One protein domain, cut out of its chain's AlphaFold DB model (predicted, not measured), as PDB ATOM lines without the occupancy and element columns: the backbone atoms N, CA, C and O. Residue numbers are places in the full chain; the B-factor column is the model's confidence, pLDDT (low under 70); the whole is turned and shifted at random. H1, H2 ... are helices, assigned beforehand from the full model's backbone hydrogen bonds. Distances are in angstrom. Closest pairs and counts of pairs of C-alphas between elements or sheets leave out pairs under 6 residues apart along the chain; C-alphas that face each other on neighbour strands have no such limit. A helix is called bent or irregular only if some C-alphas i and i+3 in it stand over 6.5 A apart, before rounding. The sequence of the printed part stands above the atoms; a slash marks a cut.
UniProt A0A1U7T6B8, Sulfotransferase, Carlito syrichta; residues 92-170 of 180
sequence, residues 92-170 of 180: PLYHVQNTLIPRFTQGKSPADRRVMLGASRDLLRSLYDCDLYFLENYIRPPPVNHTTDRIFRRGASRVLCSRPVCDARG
ATOM      1  N   PRO A  92      38.228 -34.294  18.047       90.75
ATOM      2  CA  PRO A  92      38.270 -34.988  16.751       90.75
ATOM      3  C   PRO A  92      38.600 -36.485  16.846       90.75
ATOM      4  O   PRO A  92      38.162 -37.284  16.021       90.75
ATOM      5  N   LEU A  93      39.372 -36.882  17.863       92.25
ATOM      6  CA  LEU A  93      39.774 -38.273  18.071       92.25
ATOM      7  C   LEU A  93      38.647 -39.158  18.610       92.25
ATOM      8  O   LEU A  93      38.746 -40.381  18.499       92.25
ATOM      9  N   TYR A  94      37.568 -38.570  19.138       90.38
ATOM     10  CA  TYR A  94      36.395 -39.330  19.559       90.38
ATOM     11  C   TYR A  94      35.836 -40.155  18.394       90.38
ATOM     12  O   TYR A  94      35.532 -41.331  18.561       90.38
ATOM     13  N   HIS A  95      35.777 -39.586  17.186       90.19
ATOM     14  CA  HIS A  95      35.282 -40.281  15.994       90.19
ATOM     15  C   HIS A  95      36.147 -41.493  15.615       90.19
ATOM     16  O   HIS A  95      35.620 -42.555  15.272       90.19
ATOM     17  N   VAL A  96      37.473 -41.373  15.745       92.38
ATOM     18  CA  VAL A  96      38.415 -42.487  15.534       92.38
ATOM     19  C   VAL A  96      38.160 -43.579  16.561       92.38
ATOM     20  O   VAL A  96      37.989 -44.748  16.208       92.38
ATOM     21  N   GLN A  97      38.092 -43.189  17.832       88.44
ATOM     22  CA  GLN A  97      37.861 -44.103  18.934       88.44
ATOM     23  C   GLN A  97      36.514 -44.820  18.779       88.44
ATOM     24  O   GLN A  97      36.480 -46.045  18.806       88.44
ATOM     25  N   ASN A  98      35.426 -44.104  18.509       87.25
ATOM     26  CA  ASN A  98      34.098 -44.684  18.317       87.25
ATOM     27  C   ASN A  98      34.014 -45.598  17.080       87.25
ATOM     28  O   ASN A  98      33.328 -46.617  17.088       87.25
ATOM     29  N   THR A  99      34.747 -45.285  16.009       87.62
ATOM     30  CA  THR A  99      34.787 -46.123  14.799       87.62
ATOM     31  C   THR A  99      35.556 -47.424  15.027       87.62
ATOM     32  O   THR A  99      35.168 -48.472  14.491       87.62
ATOM     33  N   LEU A 100      36.637 -47.368  15.807       86.06
ATOM     34  CA  LEU A 100      37.555 -48.485  16.017       86.06
ATOM     35  C   LEU A 100      37.218 -49.343  17.245       86.06
ATOM     36  O   LEU A 100      37.426 -50.552  17.187       86.06
ATOM     37  N   ILE A 101      36.650 -48.776  18.317       78.62
ATOM     38  CA  ILE A 101      36.268 -49.512  19.538       78.62
ATOM     39  C   ILE A 101      35.395 -50.737  19.230       78.62
ATOM     40  O   ILE A 101      35.745 -51.816  19.698       78.62
ATOM     41  N   PRO A 102      34.321 -50.652  18.417       73.44
ATOM     42  CA  PRO A 102      33.481 -51.815  18.131       73.44
ATOM     43  C   PRO A 102      34.228 -52.954  17.426       73.44
ATOM     44  O   PRO A 102      33.804 -54.102  17.496       73.44
ATOM     45  N   ARG A 103      35.342 -52.654  16.739       67.94
ATOM     46  CA  ARG A 103      36.193 -53.661  16.085       67.94
ATOM     47  C   ARG A 103      37.161 -54.330  17.061       67.94
ATOM     48  O   ARG A 103      37.655 -55.416  16.774       67.94
ATOM     49  N   PHE A 104      37.419 -53.703  18.205       73.12
ATOM     50  CA  PHE A 104      38.346 -54.184  19.217       73.12
ATOM     51  C   PHE A 104      37.567 -54.621  20.452       73.12
ATOM     52  O   PHE A 104      37.285 -53.831  21.347       73.12
ATOM     53  N   THR A 105      37.252 -55.913  20.520       60.50
ATOM     54  CA  THR A 105      36.369 -56.514  21.534       60.50
ATOM     55  C   THR A 105      36.773 -56.242  22.985       60.50
ATOM     56  O   THR A 105      35.915 -56.333  23.857       60.50
ATOM     57  N   GLN A 106      38.030 -55.873  23.269       56.38
ATOM     58  CA  GLN A 106      38.457 -55.440  24.607       56.38
ATOM     59  C   GLN A 106      39.592 -54.401  24.644       56.38
ATOM     60  O   GLN A 106      40.157 -54.219  25.714       56.38
ATOM     61  N   GLY A 107      39.992 -53.748  23.543       55.81
ATOM     62  CA  GLY A 107      41.023 -52.680  23.560       55.81
ATOM     63  C   GLY A 107      42.341 -52.994  24.302       55.81
ATOM     64  O   GLY A 107      43.069 -52.079  24.685       55.81
ATOM     65  N   LYS A 108      42.633 -54.275  24.563       64.94
ATOM     66  CA  LYS A 108      43.695 -54.722  25.478       64.94
ATOM     67  C   LYS A 108      44.951 -55.163  24.745       64.94
ATOM     68  O   LYS A 108      46.014 -55.202  25.363       64.94
ATOM     69  N   SER A 109      44.864 -55.505  23.456       80.62
ATOM     70  CA  SER A 109      46.055 -55.941  22.737       80.62
ATOM     71  C   SER A 109      46.956 -54.734  22.420       80.62
ATOM     72  O   SER A 109      46.479 -53.656  22.044       80.62
ATOM     73  N   PRO A 110      48.286 -54.873  22.557       81.12
ATOM     74  CA  PRO A 110      49.216 -53.804  22.206       81.12
ATOM     75  C   PRO A 110      49.163 -53.451  20.711       81.12
ATOM     76  O   PRO A 110      49.517 -52.329  20.351       81.12
ATOM     77  N   ALA A 111      48.722 -54.379  19.855       85.00
ATOM     78  CA  ALA A 111      48.513 -54.139  18.431       85.00
ATOM     79  C   ALA A 111      47.335 -53.181  18.194       85.00
ATOM     80  O   ALA A 111      47.512 -52.176  17.508       85.00
ATOM     81  N   ASP A 112      46.192 -53.403  18.846       83.62
ATOM     82  CA  ASP A 112      45.006 -52.541  18.708       83.62
ATOM     83  C   ASP A 112      45.305 -51.111  19.170       83.62
ATOM     84  O   ASP A 112      44.954 -50.135  18.502       83.62
ATOM     85  N   ARG A 113      46.053 -50.969  20.275       83.19
ATOM     86  CA  ARG A 113      46.504 -49.655  20.759       83.19
ATOM     87  C   ARG A 113      47.388 -48.943  19.735       83.19
ATOM     88  O   ARG A 113      47.257 -47.733  19.562       83.19
ATOM     89  N   ARG A 114      48.290 -49.664  19.061       87.81
ATOM     90  CA  ARG A 114      49.137 -49.093  17.998       87.81
ATOM     91  C   ARG A 114      48.303 -48.647  16.802       87.81
ATOM     92  O   ARG A 114      48.569 -47.569  16.283       87.81
ATOM     93  N   VAL A 115      47.292 -49.422  16.411       89.50
ATOM     94  CA  VAL A 115      46.375 -49.052  15.320       89.50
ATOM     95  C   VAL A 115      45.602 -47.781  15.675       89.50
ATOM     96  O   VAL A 115      45.604 -46.834  14.894       89.50
ATOM     97  N   MET A 116      45.016 -47.709  16.873       88.62
ATOM     98  CA  MET A 116      44.280 -46.527  17.337       88.62
ATOM     99  C   MET A 116      45.165 -45.275  17.411       88.62
ATOM    100  O   MET A 116      44.757 -44.202  16.965       88.62
ATOM    101  N   LEU A 117      46.389 -45.401  17.937       90.25
ATOM    102  CA  LEU A 117      47.354 -44.298  17.973       90.25
ATOM    103  C   LEU A 117      47.802 -43.878  16.567       90.25
ATOM    104  O   LEU A 117      47.929 -42.682  16.313       90.25
ATOM    105  N   GLY A 118      48.017 -44.835  15.662       92.81
ATOM    106  CA  GLY A 118      48.365 -44.570  14.265       92.81
ATOM    107  C   GLY A 118      47.263 -43.796  13.549       92.81
ATOM    108  O   GLY A 118      47.515 -42.698  13.065       92.81
ATOM    109  N   ALA A 119      46.028 -44.300  13.600       93.62
ATOM    110  CA  ALA A 119      44.863 -43.635  13.018       93.62
ATOM    111  C   ALA A 119      44.650 -42.223  13.592       93.62
ATOM    112  O   ALA A 119      44.383 -41.283  12.847       93.62
ATOM    113  N   SER A 120      44.831 -42.052  14.908       93.38
ATOM    114  CA  SER A 120      44.712 -40.744  15.567       93.38
ATOM    115  C   SER A 120      45.794 -39.761  15.110       93.38
ATOM    116  O   SER A 120      45.501 -38.600  14.834       93.38
ATOM    117  N   ARG A 121      47.050 -40.218  15.014       94.81
ATOM    118  CA  ARG A 121      48.173 -39.413  14.512       94.81
ATOM    119  C   ARG A 121      47.932 -38.979  13.070       94.81
ATOM    120  O   ARG A 121      48.139 -37.810  12.749       94.81
ATOM    121  N   ASP A 122      47.521 -39.917  12.223       95.88
ATOM    122  CA  ASP A 122      47.318 -39.674  10.798       95.88
ATOM    123  C   ASP A 122      46.144 -38.706  10.580       95.88
ATOM    124  O   ASP A 122      46.269 -37.770   9.792       95.88
ATOM    125  N   LEU A 123      45.073 -38.823  11.380       95.31
ATOM    126  CA  LEU A 123      43.978 -37.851  11.387       95.31
ATOM    127  C   LEU A 123      44.447 -36.448  11.791       95.31
ATOM    128  O   LEU A 123      44.168 -35.490  11.079       95.31
ATOM    129  N   LEU A 124      45.169 -36.303  12.908       94.44
ATOM    130  CA  LEU A 124      45.652 -34.986  13.347       94.44
ATOM    131  C   LEU A 124      46.568 -34.332  12.309       94.44
ATOM    132  O   LEU A 124      46.478 -33.128  12.089       94.44
ATOM    133  N   ARG A 125      47.428 -35.124  11.658       94.31
ATOM    134  CA  ARG A 125      48.288 -34.640  10.576       94.31
ATOM    135  C   ARG A 125      47.459 -34.126   9.399       94.31
ATOM    136  O   ARG A 125      47.662 -32.989   8.990       94.31
ATOM    137  N   SER A 126      46.493 -34.919   8.935       94.56
ATOM    138  CA  SER A 126      45.562 -34.532   7.867       94.56
ATOM    139  C   SER A 126      44.842 -33.217   8.182       94.56
ATOM    140  O   SER A 126      44.789 -32.314   7.351       94.56
ATOM    141  N   LEU A 127      44.360 -33.060   9.420       92.69
ATOM    142  CA  LEU A 127      43.678 -31.842   9.863       92.69
ATOM    143  C   LEU A 127      44.591 -30.607   9.829       92.69
ATOM    144  O   LEU A 127      44.146 -29.531   9.428       92.69
ATOM    145  N   TYR A 128      45.865 -30.736  10.214       90.44
ATOM    146  CA  TYR A 128      46.828 -29.632  10.121       90.44
ATOM    147  C   TYR A 128      47.208 -29.284   8.679       90.44
ATOM    148  O   TYR A 128      47.411 -28.108   8.369       90.44
ATOM    149  N   ASP A 129      47.186 -30.267   7.784       90.81
ATOM    150  CA  ASP A 129      47.352 -30.052   6.345       90.81
ATOM    151  C   ASP A 129      46.083 -29.466   5.679       90.81
ATOM    152  O   ASP A 129      46.102 -29.116   4.499       90.81
ATOM    153  N   CYS A 130      45.011 -29.243   6.455       87.94
ATOM    154  CA  CYS A 130      43.685 -28.797   6.010       87.94
ATOM    155  C   CYS A 130      42.944 -29.809   5.117       87.94
ATOM    156  O   CYS A 130      42.042 -29.421   4.375       87.94
ATOM    157  N   ASP A 131      43.278 -31.096   5.216       90.94
ATOM    158  CA  ASP A 131      42.517 -32.183   4.603       90.94
ATOM    159  C   ASP A 131      41.489 -32.733   5.607       90.94
ATOM    160  O   ASP A 131      41.803 -33.517   6.511       90.94
ATOM    161  N   LEU A 132      40.245 -32.275   5.448       88.50
ATOM    162  CA  LEU A 132      39.087 -32.691   6.244       88.50
ATOM    163  C   LEU A 132      38.437 -33.981   5.722       88.50
ATOM    164  O   LEU A 132      37.716 -34.626   6.482       88.50
ATOM    165  N   TYR A 133      38.716 -34.405   4.484       90.88
ATOM    166  CA  TYR A 133      38.109 -35.606   3.900       90.88
ATOM    167  C   TYR A 133      38.522 -36.865   4.664       90.88
ATOM    168  O   TYR A 133      37.732 -37.793   4.840       90.88
ATOM    169  N   PHE A 134      39.745 -36.887   5.202       93.12
ATOM    170  CA  PHE A 134      40.213 -38.006   6.015       93.12
ATOM    171  C   PHE A 134      39.371 -38.223   7.284       93.12
ATOM    172  O   PHE A 134      39.202 -39.369   7.710       93.12
ATOM    173  N   LEU A 135      38.817 -37.151   7.872       91.69
ATOM    174  CA  LEU A 135      37.947 -37.231   9.051       91.69
ATOM    175  C   LEU A 135      36.633 -37.956   8.742       91.69
ATOM    176  O   LEU A 135      36.119 -38.675   9.599       91.69
ATOM    177  N   GLU A 136      36.113 -37.818   7.522       92.38
ATOM    178  CA  GLU A 136      34.836 -38.409   7.101       92.38
ATOM    179  C   GLU A 136      34.826 -39.933   7.209       92.38
ATOM    180  O   GLU A 136      33.799 -40.518   7.548       92.38
ATOM    181  N   ASN A 137      35.990 -40.570   7.049       92.06
ATOM    182  CA  ASN A 137      36.161 -42.016   7.228       92.06
ATOM    183  C   ASN A 137      35.828 -42.500   8.652       92.06
ATOM    184  O   ASN A 137      35.607 -43.695   8.865       92.06
ATOM    185  N   TYR A 138      35.818 -41.591   9.631       92.38
ATOM    186  CA  TYR A 138      35.548 -41.882  11.038       92.38
ATOM    187  C   TYR A 138      34.201 -41.330  11.524       92.38
ATOM    188  O   TYR A 138      33.825 -41.572  12.674       92.38
ATOM    189  N   ILE A 139      33.458 -40.608  10.679       90.75
ATOM    190  CA  ILE A 139      32.139 -40.072  11.023       90.75
ATOM    191  C   ILE A 139      31.071 -41.127  10.718       90.75
ATOM    192  O   ILE A 139      31.069 -41.761   9.663       90.75
ATOM    193  N   ARG A 140      30.150 -41.333  11.664       86.62
ATOM    194  CA  ARG A 140      29.018 -42.253  11.511       86.62
ATOM    195  C   ARG A 140      27.711 -41.547  11.884       86.62
ATOM    196  O   ARG A 140      27.650 -41.007  12.987       86.62
ATOM    197  N   PRO A 141      26.668 -41.596  11.033       88.44
ATOM    198  CA  PRO A 141      26.656 -42.141   9.665       88.44
ATOM    199  C   PRO A 141      27.583 -41.362   8.705       88.44
ATOM    200  O   PRO A 141      27.953 -40.234   9.029       88.44
ATOM    201  N   PRO A 142      27.976 -41.945   7.551       88.12
ATOM    202  CA  PRO A 142      28.825 -41.263   6.578       88.12
ATOM    203  C   PRO A 142      28.234 -39.910   6.146       88.12
ATOM    204  O   PRO A 142      27.016 -39.827   5.952       88.12
ATOM    205  N   PRO A 143      29.060 -38.861   5.981       89.62
ATOM    206  CA  PRO A 143      28.602 -37.566   5.486       89.62
ATOM    207  C   PRO A 143      27.960 -37.664   4.098       89.62
ATOM    208  O   PRO A 143      28.394 -38.443   3.249       89.62
ATOM    209  N   VAL A 144      26.951 -36.831   3.843       87.38
ATOM    210  CA  VAL A 144      26.324 -36.700   2.521       87.38
ATOM    211  C   VAL A 144      26.845 -35.416   1.894       87.38
ATOM    212  O   VAL A 144      26.710 -34.351   2.491       87.38
ATOM    213  N   ASN A 145      27.461 -35.492   0.712       86.56
ATOM    214  CA  ASN A 145      28.107 -34.343   0.058       86.56
ATOM    215  C   ASN A 145      29.076 -33.586   0.991       86.56
ATOM    216  O   ASN A 145      29.048 -32.359   1.035       86.56
ATOM    217  N   HIS A 146      29.877 -34.308   1.785       86.06
ATOM    218  CA  HIS A 146      30.805 -33.730   2.775       86.06
ATOM    219  C   HIS A 146      30.125 -32.895   3.875       86.06
ATOM    220  O   HIS A 146      30.768 -32.161   4.623       86.06
ATOM    221  N   THR A 147      28.802 -33.022   4.010       82.38
ATOM    222  CA  THR A 147      28.023 -32.371   5.060       82.38
ATOM    223  C   THR A 147      27.564 -33.390   6.091       82.38
ATOM    224  O   THR A 147      27.105 -34.490   5.776       82.38
ATOM    225  N   THR A 148      27.715 -33.022   7.359       84.69
ATOM    226  CA  THR A 148      27.279 -33.827   8.498       84.69
ATOM    227  C   THR A 148      26.876 -32.915   9.657       84.69
ATOM    228  O   THR A 148      27.396 -31.807   9.829       84.69
ATOM    229  N   ASP A 149      25.912 -33.368  10.445       80.94
ATOM    230  CA  ASP A 149      25.501 -32.796  11.727       80.94
ATOM    231  C   ASP A 149      26.276 -33.406  12.909       80.94
ATOM    232  O   ASP A 149      26.263 -32.856  14.006       80.94
ATOM    233  N   ARG A 150      27.017 -34.499  12.682       79.62
ATOM    234  CA  ARG A 150      27.740 -35.263  13.714       79.62
ATOM    235  C   ARG A 150      29.096 -34.685  14.105       79.62
ATOM    236  O   ARG A 150      29.826 -35.321  14.858       79.62
ATOM    237  N   ILE A 151      29.441 -33.493  13.623       80.88
ATOM    238  CA  ILE A 151      30.605 -32.761  14.125       80.88
ATOM    239  C   ILE A 151      30.204 -32.084  15.430       80.88
ATOM    240  O   ILE A 151      29.327 -31.215  15.450       80.88
ATOM    241  N   PHE A 152      30.873 -32.460  16.516       76.62
ATOM    242  CA  PHE A 152      30.586 -31.888  17.823       76.62
ATOM    243  C   PHE A 152      30.661 -30.370  17.807       76.62
ATOM    244  O   PHE A 152      31.624 -29.773  17.319       76.62
ATOM    245  N   ARG A 153      29.640 -29.749  18.406       77.12
ATOM    246  CA  ARG A 153      29.555 -28.297  18.591       77.12
ATOM    247  C   ARG A 153      29.689 -27.496  17.295       77.12
ATOM    248  O   ARG A 153      30.068 -26.326  17.349       77.12
ATOM    249  N   ARG A 154      29.321 -28.078  16.146       80.31
ATOM    250  CA  ARG A 154      29.283 -27.374  14.855       80.31
ATOM    251  C   ARG A 154      28.552 -26.033  14.961       80.31
ATOM    252  O   ARG A 154      29.112 -25.015  14.575       80.31
ATOM    253  N   GLY A 155      27.352 -26.035  15.549       78.12
ATOM    254  CA  GLY A 155      26.521 -24.835  15.720       78.12
ATOM    255  C   GLY A 155      27.153 -23.744  16.591       78.12
ATOM    256  O   GLY A 155      26.796 -22.574  16.494       78.12
ATOM    257  N   ALA A 156      28.122 -24.116  17.427       82.12
ATOM    258  CA  ALA A 156      28.788 -23.208  18.343       82.12
ATOM    259  C   ALA A 156      29.961 -22.458  17.685       82.12
ATOM    260  O   ALA A 156      30.408 -21.450  18.234       82.12
ATOM    261  N   SER A 157      30.456 -22.947  16.541       85.12
ATOM    262  CA  SER A 157      31.574 -22.375  15.791       85.12
ATOM    263  C   SER A 157      31.087 -21.319  14.807       85.12
ATOM    264  O   SER A 157      30.359 -21.623  13.863       85.12
ATOM    265  N   ARG A 158      31.537 -20.070  14.971       85.38
ATOM    266  CA  ARG A 158      31.173 -18.991  14.038       85.38
ATOM    267  C   ARG A 158      31.710 -19.219  12.626       85.38
ATOM    268  O   ARG A 158      31.075 -18.785  11.672       85.38
ATOM    269  N   VAL A 159      32.830 -19.930  12.486       85.56
ATOM    270  CA  VAL A 159      33.411 -20.263  11.178       85.56
ATOM    271  C   VAL A 159      32.520 -21.255  10.444       85.56
ATOM    272  O   VAL A 159      32.113 -20.993   9.318       85.56
ATOM    273  N   LEU A 160      32.132 -22.349  11.106       82.50
ATOM    274  CA  LEU A 160      31.251 -23.351  10.502       82.50
ATOM    275  C   LEU A 160      29.833 -22.823  10.267       82.50
ATOM    276  O   LEU A 160      29.172 -23.302   9.351       82.50
ATOM    277  N   CYS A 161      29.396 -21.845  11.065       83.31
ATOM    278  CA  CYS A 161      28.106 -21.166  10.937       83.31
ATOM    279  C   CYS A 161      28.116 -19.946  10.004       83.31
ATOM    280  O   CYS A 161      27.102 -19.257   9.891       83.31
ATOM    281  N   SER A 162      29.231 -19.657   9.331       81.50
ATOM    282  CA  SER A 162      29.326 -18.562   8.363       81.50
ATOM    283  C   SER A 162      29.459 -19.090   6.936       81.50
ATOM    284  O   SER A 162      29.742 -20.266   6.689       81.50
ATOM    285  N   ARG A 163      29.188 -18.220   5.959       79.69
ATOM    286  CA  ARG A 163      29.423 -18.549   4.550       79.69
ATOM    287  C   ARG A 163      30.924 -18.789   4.327       79.69
ATOM    288  O   ARG A 163      31.728 -18.088   4.935       79.69
ATOM    289  N   PRO A 164      31.312 -19.711   3.432       76.50
ATOM    290  CA  PRO A 164      30.464 -20.481   2.513       76.50
ATOM    291  C   PRO A 164      29.935 -21.805   3.090       76.50
ATOM    292  O   PRO A 164      29.184 -22.490   2.410       76.50
ATOM    293  N   VAL A 165      30.333 -22.181   4.309       76.81
ATOM    294  CA  VAL A 165      30.031 -23.502   4.891       76.81
ATOM    295  C   VAL A 165      28.560 -23.626   5.291       76.81
ATOM    296  O   VAL A 165      27.961 -24.692   5.146       76.81
ATOM    297  N   CYS A 166      27.970 -22.540   5.784       73.69
ATOM    298  CA  CYS A 166      26.541 -22.468   6.052       73.69
ATOM    299  C   CYS A 166      25.779 -21.820   4.894       73.69
ATOM    300  O   CYS A 166      26.047 -20.679   4.506       73.69
ATOM    301  N   ASP A 167      24.769 -22.534   4.398       64.75
ATOM    302  CA  ASP A 167      23.797 -21.994   3.457       64.75
ATOM    303  C   ASP A 167      22.930 -20.931   4.137       64.75
ATOM    304  O   ASP A 167      22.379 -21.131   5.216       64.75
ATOM    305  N   ALA A 168      22.739 -19.792   3.474       53.66
ATOM    306  CA  ALA A 168      21.914 -18.691   3.980       53.66
ATOM    307  C   ALA A 168      20.398 -18.932   3.850       53.66
ATOM    308  O   ALA A 168      19.621 -17.975   3.805       53.66
ATOM    309  N   ARG A 169      19.954 -20.183   3.719       45.28
ATOM    310  CA  ARG A 169      18.550 -20.500   3.456       45.28
ATOM    311  C   ARG A 169      17.876 -21.124   4.668       45.28
ATOM    312  O   ARG A 169      17.914 -22.330   4.862       45.28
ATOM    313  N   GLY A 170      17.134 -20.261   5.358       37.97
ATOM    314  CA  GLY A 170      15.840 -20.608   5.929       37.97
ATOM    315  C   GLY A 170      15.792 -20.531   7.442       37.97
ATOM    316  O   GLY A 170      16.398 -21.339   8.132       37.97
TER     317      GLY A 170
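What this domain is: This is residues 92 to 170 of the 180 residues of the protein "Sulfotransferase" of Carlito syrichta (UniProt A0A1U7T6B8). The longest helix, H2, and the helix before it, H1, lie side by side as a helical hairpin, and the very short H3 folds back after H2 onto the later part of H2. From there a long stretch without a named element, residues 137 to 170, winds away from the hairpin and makes much of the length, with residues 159 to 164 sticking out. The printed part has 79 residues with three named helices, H1, H2 and H3 in that order, and no named strand; the class is all helix, though under half of the residues, 35 of 79, are in named elements. The whole is loose, with a radius of gyration of the C-alphas of 14.8 A, and the C-alphas span 49 by 24 by 21 A.

How they stand to each other: H2, residues 110 to 128, touches H1, residues 92 to 103, with its residues 116 to 123 alone. Their closest C-alphas, those of Leu 93 and Ser 120, are 6.1 A apart. The two helices form a hairpin, at a shallow tilt of 31 degrees, opposite ways, and their centres are 10.5 A apart. H2 touches H3, residues 133 to 136, with its residues 123 to 127 alone; the closest C-alphas of the two, those of Leu 123 and Leu 135, are 6.5 A apart. H1 and H3 are near each other, with 5 pairs of C-alphas within 10 A. In H2 every O i to N i+4 pair is within hydrogen-bond range; in H1 5 of 8 are, and H3 is too short for such a pair.

Where its parts are: H2 is 27.1 A long from C-alpha 110 at (49.216, -53.804, 22.206) to C-alpha 128 at (46.828, -29.632, 10.121). H1 begins with C-alpha 92 at (38.270, -34.988, 16.751) and measures 18.8 A to C-alpha 103. H1 is irregular, but only just: C-alphas 99 and 102 are 6.7 A apart. H3 measures 5.4 A from its first to its last C-alpha and ends with C-alpha 136 at (34.836, -38.409, 7.101).

The domain as a whole: The two C-alphas farthest apart, those of Pro 110 and Gly 170, are 49.8 A apart. The printed part has no cut. The link from H2 to H3, 4 residues, is tight, and the link from H1 to H2, 6 residues, is short. The C-alphas of residues 137 to 170 lie 5 to 27 A from the mean of all C-alphas, and residues 159 to 164 stand free. The mean pLDDT of the printed part is 83.1; the model's confidence is under 70 at residue 103, residues 105 to 108 and residues 167 to 170.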